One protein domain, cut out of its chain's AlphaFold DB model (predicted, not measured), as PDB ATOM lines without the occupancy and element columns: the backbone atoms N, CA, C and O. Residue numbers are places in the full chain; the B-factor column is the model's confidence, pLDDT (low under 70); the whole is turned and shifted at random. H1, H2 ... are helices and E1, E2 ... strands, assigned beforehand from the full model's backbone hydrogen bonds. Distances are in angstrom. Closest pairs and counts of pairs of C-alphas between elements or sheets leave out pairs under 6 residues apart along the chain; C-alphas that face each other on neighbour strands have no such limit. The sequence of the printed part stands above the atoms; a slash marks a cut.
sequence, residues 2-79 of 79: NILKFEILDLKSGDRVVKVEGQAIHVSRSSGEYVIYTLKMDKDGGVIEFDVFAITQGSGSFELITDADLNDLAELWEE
ATOM      1  N   ASN A   2     -33.430 -13.637 119.365       29.92
ATOM      2  CA  ASN A   2     -34.661 -14.246 118.870       29.92
ATOM      3  C   ASN A   2     -34.783 -15.631 119.501       29.92
ATOM      4  O   ASN A   2     -33.919 -16.479 119.295       29.92
ATOM      5  N   ILE A   3     -35.811 -15.833 120.321       31.55
ATOM      6  CA  ILE A   3     -36.141 -17.147 120.871       31.55
ATOM      7  C   ILE A   3     -37.146 -17.762 119.910       31.55
ATOM      8  O   ILE A   3     -38.292 -17.323 119.832       31.55
ATOM      9  N   LEU A   4     -36.707 -18.766 119.159       35.66
ATOM     10  CA  LEU A   4     -37.603 -19.589 118.369       35.66
ATOM     11  C   LEU A   4     -38.341 -20.537 119.329       35.66
ATOM     12  O   LEU A   4     -37.778 -21.528 119.787       35.66
ATOM     13  N   LYS A   5     -39.594 -20.219 119.675       40.34
ATOM     14  CA  LYS A   5     -40.445 -21.094 120.494       40.34
ATOM     15  C   LYS A   5     -41.270 -22.001 119.577       40.34
ATOM     16  O   LYS A   5     -42.402 -21.681 119.238       40.34
ATOM     17  N   PHE A   6     -40.683 -23.118 119.162       49.22
ATOM     18  CA  PHE A   6     -41.414 -24.220 118.534       49.22
ATOM     19  C   PHE A   6     -41.950 -25.139 119.639       49.22
ATOM     20  O   PHE A   6     -41.175 -25.813 120.315       49.22
ATOM     21  N   GLU A   7     -43.268 -25.185 119.840       53.31
ATOM     22  CA  GLU A   7     -43.914 -26.186 120.706       53.31
ATOM     23  C   GLU A   7     -44.017 -27.519 119.953       53.31
ATOM     24  O   GLU A   7     -45.086 -28.004 119.608       53.31
ATOM     25  N   ILE A   8     -42.853 -28.095 119.644       58.28
ATOM     26  CA  ILE A   8     -42.745 -29.458 119.125       58.28
ATOM     27  C   ILE A   8     -42.971 -30.457 120.256       58.28
ATOM     28  O   ILE A   8     -43.460 -31.543 119.992       58.28
ATOM     29  N   LEU A   9     -42.628 -30.108 121.495       60.38
ATOM     30  CA  LEU A   9     -42.538 -31.025 122.626       60.38
ATOM     31  C   LEU A   9     -43.634 -30.729 123.635       60.38
ATOM     32  O   LEU A   9     -43.663 -29.633 124.202       60.38
ATOM     33  N   ASP A  10     -44.461 -31.722 123.937       68.69
ATOM     34  CA  ASP A  10     -45.238 -31.674 125.166       68.69
ATOM     35  C   ASP A  10     -44.382 -32.254 126.303       68.69
ATOM     36  O   ASP A  10     -44.391 -33.435 126.643       68.69
ATOM     37  N   LEU A  11     -43.568 -31.380 126.900       65.06
ATOM     38  CA  LEU A  11     -42.711 -31.752 128.029       65.06
ATOM     39  C   LEU A  11     -43.523 -32.176 129.263       65.06
ATOM     40  O   LEU A  11     -42.978 -32.830 130.152       65.06
ATOM     41  N   LYS A  12     -44.806 -31.794 129.344       70.94
ATOM     42  CA  LYS A  12     -45.691 -32.196 130.443       70.94
ATOM     43  C   LYS A  12     -46.245 -33.602 130.226       70.94
ATOM     44  O   LYS A  12     -46.419 -34.310 131.214       70.94
ATOM     45  N   SER A  13     -46.489 -34.006 128.978       70.25
ATOM     46  CA  SER A  13     -46.862 -35.386 128.633       70.25
ATOM     47  C   SER A  13     -45.671 -36.347 128.648       70.25
ATOM     48  O   SER A  13     -45.861 -37.552 128.800       70.25
ATOM     49  N   GLY A  14     -44.444 -35.821 128.591       77.56
ATOM     50  CA  GLY A  14     -43.218 -36.589 128.805       77.56
ATOM     51  C   GLY A  14     -42.368 -36.793 127.557       77.56
ATOM     52  O   GLY A  14     -41.475 -37.641 127.590       77.56
ATOM     53  N   ASP A  15     -42.603 -36.021 126.494       84.56
ATOM     54  CA  ASP A  15     -41.716 -35.980 125.332       84.56
ATOM     55  C   ASP A  15     -40.306 -35.527 125.737       84.56
ATOM     56  O   ASP A  15     -40.125 -34.668 126.606       84.56
ATOM     57  N   ARG A  16     -39.279 -36.091 125.098       83.00
ATOM     58  CA  ARG A  16     -37.877 -35.812 125.428       83.00
ATOM     59  C   ARG A  16     -37.058 -35.591 124.172       83.00
ATOM     60  O   ARG A  16     -37.069 -36.420 123.267       83.00
ATOM     61  N   VAL A  17     -36.270 -34.517 124.157       86.38
ATOM     62  CA  VAL A  17     -35.146 -34.410 123.219       86.38
ATOM     63  C   VAL A  17     -34.075 -35.380 123.687       86.38
ATOM     64  O   VAL A  17     -33.583 -35.266 124.808       86.38
ATOM     65  N   VAL A  18     -33.732 -36.340 122.839       88.31
ATOM     66  CA  VAL A  18     -32.756 -37.385 123.171       88.31
ATOM     67  C   VAL A  18     -31.401 -37.134 122.523       88.31
ATOM     68  O   VAL A  18     -30.383 -37.581 123.043       88.31
ATOM     69  N   LYS A  19     -31.371 -36.398 121.407       87.88
ATOM     70  CA  LYS A  19     -30.142 -36.056 120.688       87.88
ATOM     71  C   LYS A  19     -30.342 -34.792 119.851       87.88
ATOM     72  O   LYS A  19     -31.417 -34.576 119.297       87.88
ATOM     73  N   VAL A  20     -29.290 -33.986 119.734       87.88
ATOM     74  CA  VAL A  20     -29.196 -32.882 118.770       87.88
ATOM     75  C   VAL A  20     -27.893 -33.056 118.000       87.88
ATOM     76  O   VAL A  20     -26.837 -33.213 118.612       87.88
ATOM     77  N   GLU A  21     -27.964 -33.055 116.673       90.62
ATOM     78  CA  GLU A  21     -26.811 -33.225 115.789       90.62
ATOM     79  C   GLU A  21     -26.914 -32.258 114.609       90.62
ATOM     80  O   GLU A  21     -27.741 -32.421 113.715       90.62
ATOM     81  N   GLY A  22     -26.085 -31.211 114.622       89.25
ATOM     82  CA  GLY A  22     -26.158 -30.148 113.624       89.25
ATOM     83  C   GLY A  22     -27.541 -29.491 113.609       89.25
ATOM     84  O   GLY A  22     -27.930 -28.832 114.569       89.25
ATOM     85  N   GLN A  23     -28.269 -29.678 112.509       89.56
ATOM     86  CA  GLN A  23     -29.624 -29.155 112.309       89.56
ATOM     87  C   GLN A  23     -30.721 -30.192 112.606       89.56
ATOM     88  O   GLN A  23     -31.903 -29.887 112.455       89.56
ATOM     89  N   ALA A  24     -30.347 -31.403 113.025       91.06
ATOM     90  CA  ALA A  24     -31.273 -32.468 113.374       91.06
ATOM     91  C   ALA A  24     -31.556 -32.491 114.884       91.06
ATOM     92  O   ALA A  24     -30.642 -32.504 115.713       91.06
ATOM     93  N   ILE A  25     -32.837 -32.541 115.241       90.12
ATOM     94  CA  ILE A  25     -33.331 -32.658 116.614       90.12
ATOM     95  C   ILE A  25     -34.113 -33.962 116.718       90.12
ATOM     96  O   ILE A  25     -35.156 -34.128 116.088       90.12
ATOM     97  N   HIS A  26     -33.614 -34.879 117.538       90.62
ATOM     98  CA  HIS A  26     -34.227 -36.176 117.770       90.62
ATOM     99  C   HIS A  26     -35.072 -36.143 119.039       90.62
ATOM    100  O   HIS A  26     -34.604 -35.750 120.114       90.62
ATOM    101  N   VAL A  27     -36.308 -36.606 118.915       87.88
ATOM    102  CA  VAL A  27     -37.334 -36.552 119.947       87.88
ATOM    103  C   VAL A  27     -37.913 -37.943 120.160       87.88
ATOM    104  O   VAL A  27     -38.394 -38.571 119.222       87.88
ATOM    105  N   SER A  28     -37.916 -38.396 121.409       87.88
ATOM    106  CA  SER A  28     -38.729 -39.526 121.853       87.88
ATOM    107  C   SER A  28     -40.049 -38.983 122.388       87.88
ATOM    108  O   SER A  28     -40.057 -38.161 123.309       87.88
ATOM    109  N   ARG A  29     -41.156 -39.403 121.776       84.81
ATOM    110  CA  ARG A  29     -42.511 -39.026 122.177       84.81
ATOM    111  C   ARG A  29     -43.000 -39.932 123.296       84.81
ATOM    112  O   ARG A  29     -42.697 -41.123 123.324       84.81
ATOM    113  N   SER A  30     -43.799 -39.373 124.194       84.00
ATOM    114  CA  SER A  30     -44.469 -40.123 125.264       84.00
ATOM    115  C   SER A  30     -45.420 -41.206 124.733       84.00
ATOM    116  O   SER A  30     -45.604 -42.231 125.386       84.00
ATOM    117  N   SER A  31     -45.963 -41.018 123.531       81.62
ATOM    118  CA  SER A  31     -46.779 -41.988 122.791       81.62
ATOM    119  C   SER A  31     -45.977 -43.118 122.125       81.62
ATOM    120  O   SER A  31     -46.577 -44.030 121.560       81.62
ATOM    121  N   GLY A  32     -44.642 -43.122 122.243       78.62
ATOM    122  CA  GLY A  32     -43.770 -44.207 121.781       78.62
ATOM    123  C   GLY A  32     -43.111 -43.972 120.421       78.62
ATOM    124  O   GLY A  32     -42.235 -44.745 120.034       78.62
ATOM    125  N   GLU A  33     -43.468 -42.910 119.698       84.38
ATOM    126  CA  GLU A  33     -42.810 -42.558 118.441       84.38
ATOM    127  C   GLU A  33     -41.410 -41.974 118.654       84.38
ATOM    128  O   GLU A  33     -41.113 -41.288 119.639       84.38
ATOM    129  N   TYR A  34     -40.563 -42.173 117.650       87.06
ATOM    130  CA  TYR A  34     -39.290 -41.485 117.520       87.06
ATOM    131  C   TYR A  34     -39.352 -40.527 116.336       87.06
ATOM    132  O   TYR A  34     -39.559 -40.947 115.201       87.06
ATOM    133  N   VAL A  35     -39.175 -39.234 116.586       87.38
ATOM    134  CA  VAL A  35     -39.308 -38.192 115.564       87.38
ATOM    135  C   VAL A  35     -37.994 -37.442 115.412       87.38
ATOM    136  O   VAL A  35     -37.363 -37.068 116.398       87.38
ATOM    137  N   ILE A  36     -37.585 -37.198 114.174       90.69
ATOM    138  CA  ILE A  36     -36.419 -36.395 113.819       90.69
ATOM    139  C   ILE A  36     -36.915 -35.161 113.069       90.69
ATOM    140  O   ILE A  36     -37.571 -35.279 112.034       90.69
ATOM    141  N   TYR A  37     -36.591 -33.986 113.599       88.88
ATOM    142  CA  TYR A  37     -36.814 -32.699 112.949       88.88
ATOM    143  C   TYR A  37     -35.503 -32.217 112.351       88.88
ATOM    144  O   TYR A  37     -34.548 -32.008 113.096       88.88
ATOM    145  N   THR A  38     -35.461 -32.001 111.042       92.94
ATOM    146  CA  THR A  38     -34.277 -31.466 110.363       92.94
ATOM    147  C   THR A  38     -34.562 -30.037 109.936       92.94
ATOM    148  O   THR A  38     -35.378 -29.802 109.050       92.94
ATOM    149  N   LEU A  39     -33.913 -29.074 110.587       90.81
ATOM    150  CA  LEU A  39     -34.112 -27.651 110.331       90.81
ATOM    151  C   LEU A  39     -33.352 -27.216 109.074       90.81
ATOM    152  O   LEU A  39     -32.164 -27.484 108.935       90.81
ATOM    153  N   LYS A  40     -34.008 -26.469 108.194       91.69
ATOM    154  CA  LYS A  40     -33.367 -25.762 107.084       91.69
ATOM    155  C   LYS A  40     -33.184 -24.305 107.482       91.69
ATOM    156  O   LYS A  40     -34.142 -23.622 107.850       91.69
ATOM    157  N   MET A  41     -31.938 -23.852 107.417       89.00
ATOM    158  CA  MET A  41     -31.527 -22.517 107.846       89.00
ATOM    159  C   MET A  41     -31.243 -21.631 106.630       89.00
ATOM    160  O   MET A  41     -30.694 -22.104 105.633       89.00
ATOM    161  N   ASP A  42     -31.573 -20.345 106.714       91.69
ATOM    162  CA  ASP A  42     -31.081 -19.340 105.775       91.69
ATOM    163  C   ASP A  42     -29.613 -18.958 106.061       91.69
ATOM    164  O   ASP A  42     -28.954 -19.482 106.965       91.69
ATOM    165  N   LYS A  43     -29.079 -18.030 105.256       89.44
ATOM    166  CA  LYS A  43     -27.693 -17.551 105.376       89.44
ATOM    167  C   LYS A  43     -27.437 -16.725 106.641       89.44
ATOM    168  O   LYS A  43     -26.279 -16.590 107.027       89.44
ATOM    169  N   ASP A  44     -28.489 -16.210 107.268       91.56
ATOM    170  CA  ASP A  44     -28.433 -15.390 108.478       91.56
ATOM    171  C   ASP A  44     -28.683 -16.229 109.749       91.56
ATOM    172  O   ASP A  44     -28.669 -15.705 110.866       91.56
ATOM    173  N   GLY A  45     -28.871 -17.546 109.597       80.94
ATOM    174  CA  GLY A  45     -29.114 -18.481 110.693       80.94
ATOM    175  C   GLY A  45     -30.564 -18.500 111.183       80.94
ATOM    176  O   GLY A  45     -30.829 -18.980 112.287       80.94
ATOM    177  N   GLY A  46     -31.506 -17.983 110.396       84.62
ATOM    178  CA  GLY A  46     -32.939 -18.131 110.620       84.62
ATOM    179  C   GLY A  46     -33.443 -19.492 110.142       84.62
ATOM    180  O   GLY A  46     -33.067 -19.954 109.069       84.62
ATOM    181  N   VAL A  47     -34.315 -20.143 110.920       83.62
ATOM    182  CA  VAL A  47     -35.033 -21.344 110.457       83.62
ATOM    183  C   VAL A  47     -36.095 -20.906 109.453       83.62
ATOM    184  O   VAL A  47     -36.983 -20.129 109.805       83.62
ATOM    185  N   ILE A  48     -36.024 -21.424 108.230       89.56
ATOM    186  CA  ILE A  48     -36.978 -21.109 107.154       89.56
ATOM    187  C   ILE A  48     -37.946 -22.256 106.867       89.56
ATOM    188  O   ILE A  48     -39.082 -22.021 106.467       89.56
ATOM    189  N   GLU A  49     -37.510 -23.493 107.084       87.00
ATOM    190  CA  GLU A  49     -38.277 -24.709 106.822       87.00
ATOM    191  C   GLU A  49     -37.756 -25.825 107.739       87.00
ATOM    192  O   GLU A  49     -36.677 -25.710 108.327       87.00
ATOM    193  N   PHE A  50     -38.513 -26.905 107.889       87.69
ATOM    194  CA  PHE A  50     -38.019 -28.130 108.498       87.69
ATOM    195  C   PHE A  50     -38.661 -29.350 107.844       87.69
ATOM    196  O   PHE A  50     -39.829 -29.313 107.457       87.69
ATOM    197  N   ASP A  51     -37.903 -30.437 107.782       88.75
ATOM    198  CA  ASP A  51     -38.412 -31.749 107.403       88.75
ATOM    199  C   ASP A  51     -38.693 -32.567 108.671       88.75
ATOM    200  O   ASP A  51     -38.007 -32.421 109.690       88.75
ATOM    201  N   VAL A  52     -39.707 -33.432 108.614       88.00
ATOM    202  CA  VAL A  52     -40.070 -34.325 109.720       88.00
ATOM    203  C   VAL A  52     -39.985 -35.764 109.252       88.00
ATOM    204  O   VAL A  52     -40.665 -36.158 108.308       88.00
ATOM    205  N   PHE A  53     -39.196 -36.558 109.964       87.06
ATOM    206  CA  PHE A  53     -39.182 -38.006 109.832       87.06
ATOM    207  C   PHE A  53     -39.680 -38.619 111.140       87.06
ATOM    208  O   PHE A  53     -39.049 -38.453 112.181       87.06
ATOM    209  N   ALA A  54     -40.823 -39.298 111.102       84.94
ATOM    210  CA  ALA A  54     -41.422 -39.925 112.273       84.94
ATOM    211  C   ALA A  54     -41.451 -41.444 112.101       84.94
ATOM    212  O   ALA A  54     -42.032 -41.956 111.147       84.94
ATOM    213  N   ILE A  55     -40.845 -42.153 113.049       82.12
ATOM    214  CA  ILE A  55     -40.980 -43.596 113.222       82.12
ATOM    215  C   ILE A  55     -42.064 -43.802 114.273       82.12
ATOM    216  O   ILE A  55     -41.841 -43.597 115.469       82.12
ATOM    217  N   THR A  56     -43.254 -44.177 113.822       78.50
ATOM    218  CA  THR A  56     -44.354 -44.551 114.709       78.50
ATOM    219  C   THR A  56     -44.197 -45.995 115.156       78.50
ATOM    220  O   THR A  56     -43.756 -46.839 114.374       78.50
ATOM    221  N   GLN A  57     -44.608 -46.302 116.383       64.06
ATOM    222  CA  GLN A  57     -44.677 -47.682 116.844       64.06
ATOM    223  C   GLN A  57     -45.756 -48.427 116.034       64.06
ATOM    224  O   GLN A  57     -46.951 -48.258 116.255       64.06
ATOM    225  N   GLY A  58     -45.326 -49.207 115.044       61.00
ATOM    226  CA  GLY A  58     -46.144 -50.194 114.342       61.00
ATOM    227  C   GLY A  58     -45.750 -51.609 114.763       61.00
ATOM    228  O   GLY A  58     -44.745 -51.808 115.447       61.00
ATOM    229  N   SER A  59     -46.513 -52.615 114.346       54.34
ATOM    230  CA  SER A  59     -46.045 -54.002 114.395       54.34
ATOM    231  C   SER A  59     -45.038 -54.217 113.263       54.34
ATOM    232  O   SER A  59     -45.427 -54.473 112.126       54.34
ATOM    233  N   GLY A  60     -43.753 -54.060 113.562       50.28
ATOM    234  CA  GLY A  60     -42.662 -54.342 112.636       50.28
ATOM    235  C   GLY A  60     -41.402 -54.690 113.416       50.28
ATOM    236  O   GLY A  60     -41.081 -54.034 114.405       50.28
ATOM    237  N   SER A  61     -40.714 -55.748 113.005       47.66
ATOM    238  CA  SER A  61     -39.400 -56.124 113.525       47.66
ATOM    239  C   SER A  61     -38.318 -55.616 112.580       47.66
ATOM    240  O   SER A  61     -38.498 -55.628 111.365       47.66
ATOM    241  N   PHE A  62     -37.191 -55.178 113.132       47.53
ATOM    242  CA  PHE A  62     -35.968 -54.951 112.370       47.53
ATOM    243  C   PHE A  62     -34.946 -56.004 112.792       47.53
ATOM    244  O   PHE A  62     -34.738 -56.225 113.986       47.53
ATOM    245  N   GLU A  63     -34.317 -56.651 111.819       52.59
ATOM    246  CA  GLU A  63     -33.195 -57.560 112.032       52.59
ATOM    247  C   GLU A  63     -31.952 -56.926 111.404       52.59
ATOM    248  O   GLU A  63     -31.973 -56.498 110.252       52.59
ATOM    249  N   LEU A  64     -30.887 -56.779 112.196       48.34
ATOM    250  CA  LEU A  64     -29.600 -56.282 111.717       48.34
ATOM    251  C   LEU A  64     -28.668 -57.476 111.532       48.34
ATOM    252  O   LEU A  64     -28.181 -58.031 112.516       48.34
ATOM    253  N   ILE A  65     -28.391 -57.829 110.279       70.38
ATOM    254  CA  ILE A  65     -27.419 -58.864 109.924       70.38
ATOM    255  C   ILE A  65     -26.082 -58.165 109.652       70.38
ATOM    256  O   ILE A  65     -25.933 -57.441 108.671       70.38
ATOM    257  N   THR A  66     -25.116 -58.320 110.560       57.16
ATOM    258  CA  THR A  66     -23.817 -57.624 110.490       57.16
ATOM    259  C   THR A  66     -22.794 -58.292 109.569       57.16
ATOM    260  O   THR A  66     -21.780 -57.668 109.270       57.16
ATOM    261  N   ASP A  67     -23.077 -59.507 109.096       74.00
ATOM    262  CA  ASP A  67     -22.222 -60.312 108.208       74.00
ATOM    263  C   ASP A  67     -22.969 -60.742 106.932       74.00
ATOM    264  O   ASP A  67     -22.722 -61.818 106.395       74.00
ATOM    265  N   ALA A  68     -23.912 -59.913 106.472       65.94
ATOM    266  CA  ALA A  68     -24.762 -60.247 105.337       65.94
ATOM    267  C   ALA A  68     -23.961 -60.355 104.028       65.94
ATOM    268  O   ALA A  68     -23.157 -59.471 103.703       65.94
ATOM    269  N   ASP A  69     -24.232 -61.397 103.249       75.44
ATOM    270  CA  ASP A  69     -23.751 -61.562 101.885       75.44
ATOM    271  C   ASP A  69     -24.888 -61.457 100.848       75.44
ATOM    272  O   ASP A  69     -26.054 -61.211 101.160       75.44
ATOM    273  N   LEU A  70     -24.537 -61.539  99.561       70.94
ATOM    274  CA  LEU A  70     -25.495 -61.358  98.463       70.94
ATOM    275  C   LEU A  70     -26.600 -62.430  98.430       70.94
ATOM    276  O   LEU A  70     -27.632 -62.191  97.803       70.94
ATOM    277  N   ASN A  71     -26.402 -63.585  99.067       73.00
ATOM    278  CA  ASN A  71     -27.407 -64.642  99.149       73.00
ATOM    279  C   ASN A  71     -28.488 -64.307 100.185       73.00
ATOM    280  O   ASN A  71     -29.651 -64.616  99.945       73.00
ATOM    281  N   ASP A  72     -28.144 -63.589 101.258       65.62
ATOM    282  CA  ASP A  72     -29.111 -63.135 102.273       65.62
ATOM    283  C   ASP A  72     -30.115 -62.127 101.692       65.62
ATOM    284  O   ASP A  72     -31.249 -62.001 102.153       65.62
ATOM    285  N   LEU A  73     -29.724 -61.419 100.624       61.22
ATOM    286  CA  LEU A  73     -30.635 -60.561  99.873       61.22
ATOM    287  C   LEU A  73     -31.623 -61.347  99.018       61.22
ATOM    288  O   LEU A  73     -32.641 -60.767  98.684       61.22
ATOM    289  N   ALA A  74     -31.350 -62.596  98.631       60.53
ATOM    290  CA  ALA A  74     -32.236 -63.369  97.759       60.53
ATOM    291  C   ALA A  74     -33.440 -63.956  98.517       60.53
ATOM    292  O   ALA A  74     -34.530 -64.021  97.954       60.53
ATOM    293  N   GLU A  75     -33.273 -64.303  99.799       55.84
ATOM    294  CA  GLU A  75     -34.355 -64.831 100.648       55.84
ATOM    295  C   GLU A  75     -35.455 -63.788 100.938       55.84
ATOM    296  O   GLU A  75     -36.605 -64.151 101.158       55.84
ATOM    297  N   LEU A  76     -35.141 -62.489 100.866       54.16
ATOM    298  CA  LEU A  76     -36.073 -61.393 101.177       54.16
ATOM    299  C   LEU A  76     -37.085 -61.051 100.060       54.16
ATOM    300  O   LEU A  76     -37.968 -60.227 100.292       54.16
ATOM    301  N   TRP A  77     -36.968 -61.623  98.853       52.75
ATOM    302  CA  TRP A  77     -37.827 -61.281  97.696       52.75
ATOM    303  C   TRP A  77     -38.754 -62.417  97.245       52.75
ATOM    304  O   TRP A  77     -39.459 -62.250  96.250       52.75
ATOM    305  N   GLU A  78     -38.753 -63.558  97.941       50.12
ATOM    306  CA  GLU A  78     -39.641 -64.694  97.643       50.12
ATOM    307  C   GLU A  78     -40.909 -64.759  98.529       50.12
ATOM    308  O   GLU A  78     -41.658 -65.732  98.426       50.12
ATOM    309  N   GLU A  79     -41.198 -63.730  99.341       43.09
ATOM    310  CA  GLU A  79     -42.492 -63.574 100.050       43.09
ATOM    311  C   GLU A  79     -43.579 -62.855  99.229       43.09
ATOM    312  O   GLU A  79     -43.297 -61.795  98.619       43.09
TER     313      GLU A  79
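Overview. This is residues 2 to 79 of the 79 residues of an uncharacterized protein of Klebsiella pneumoniae (UniProt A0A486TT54). A strongly twisted slab of four antiparallel strands, wound as one continuous meander, makes the body, and a long tail, residues 59 to 79, sticks out from it and holds one short helix, H1, far from the sheet. At the other end of the printed part, residues 2 to 15 form a long lead-in with no named element before the first strand. The printed part has 78 residues, with four named strands and then one named helix in the order E1, E2, E3, E4, H1; the sheet's order is E1 - E2 - E3 - E4. The class is mostly strand, though only 32 of the 78 residues are in named elements. The whole is extended, with a radius of gyration of the C-alphas of 17.9 A and spans of 55 by 34 by 20 A.

Along the chain. After the lead-in comes E1, residues 16 to 21, which begins at C-alpha 16 at (-37.877, -35.812, 125.428) and is 14.9 A long. E2 is residues 24 to 28, 13.3 A long. E3 is residues 34 to 41, 22.7 A long. E4, residues 47 to 55, is the longest strand by residues and measures 23.2 A, ending at C-alpha 55 at (-40.980, -43.596, 113.222). H1 is residues 72 to 75, 5.7 A long, and ends at C-alpha 75 at (-34.355, -64.831, 100.648).

Arrangement. The sheet is a meander, each strand the antiparallel neighbour of the one before, with E1 and E4 as edge strands. E1 and E2 form a hairpin at 158 degrees between their directions, with N 18 and O 26 within hydrogen-bond range at 2.9 A. E2 and E3 form a hairpin at 157 degrees, with N 27 and O 35 within range at 2.8 A. E3 and E4 form a hairpin at 161 degrees; the C-alphas of Val 35 and Ala 54, which face each other, are 4.3 A apart, and N 36 and O 53 are within range at 2.8 A. E1 and E4 are apart. H1 is not on the sheet, with 0 pairs of C-alphas within 10 A. H1 is too short for an O i to N i+4 pair, and its 1 pair of O i and N i+3 is not within range.

Size, cuts and confidence. The two C-alphas farthest apart, those of Asn 2 and Glu 78, are 55.0 A apart. Without residues 59 to 79, which stand free, the body spans 38 by 23 by 16 A. The printed part has no cut. The link from E4 to H1, 16 residues, is long; the others are tight. The mean pLDDT of the printed part is 73.5, and it is under 70 at residues 2 to 11, 57 to 64, 66, 68 and 72 to 79.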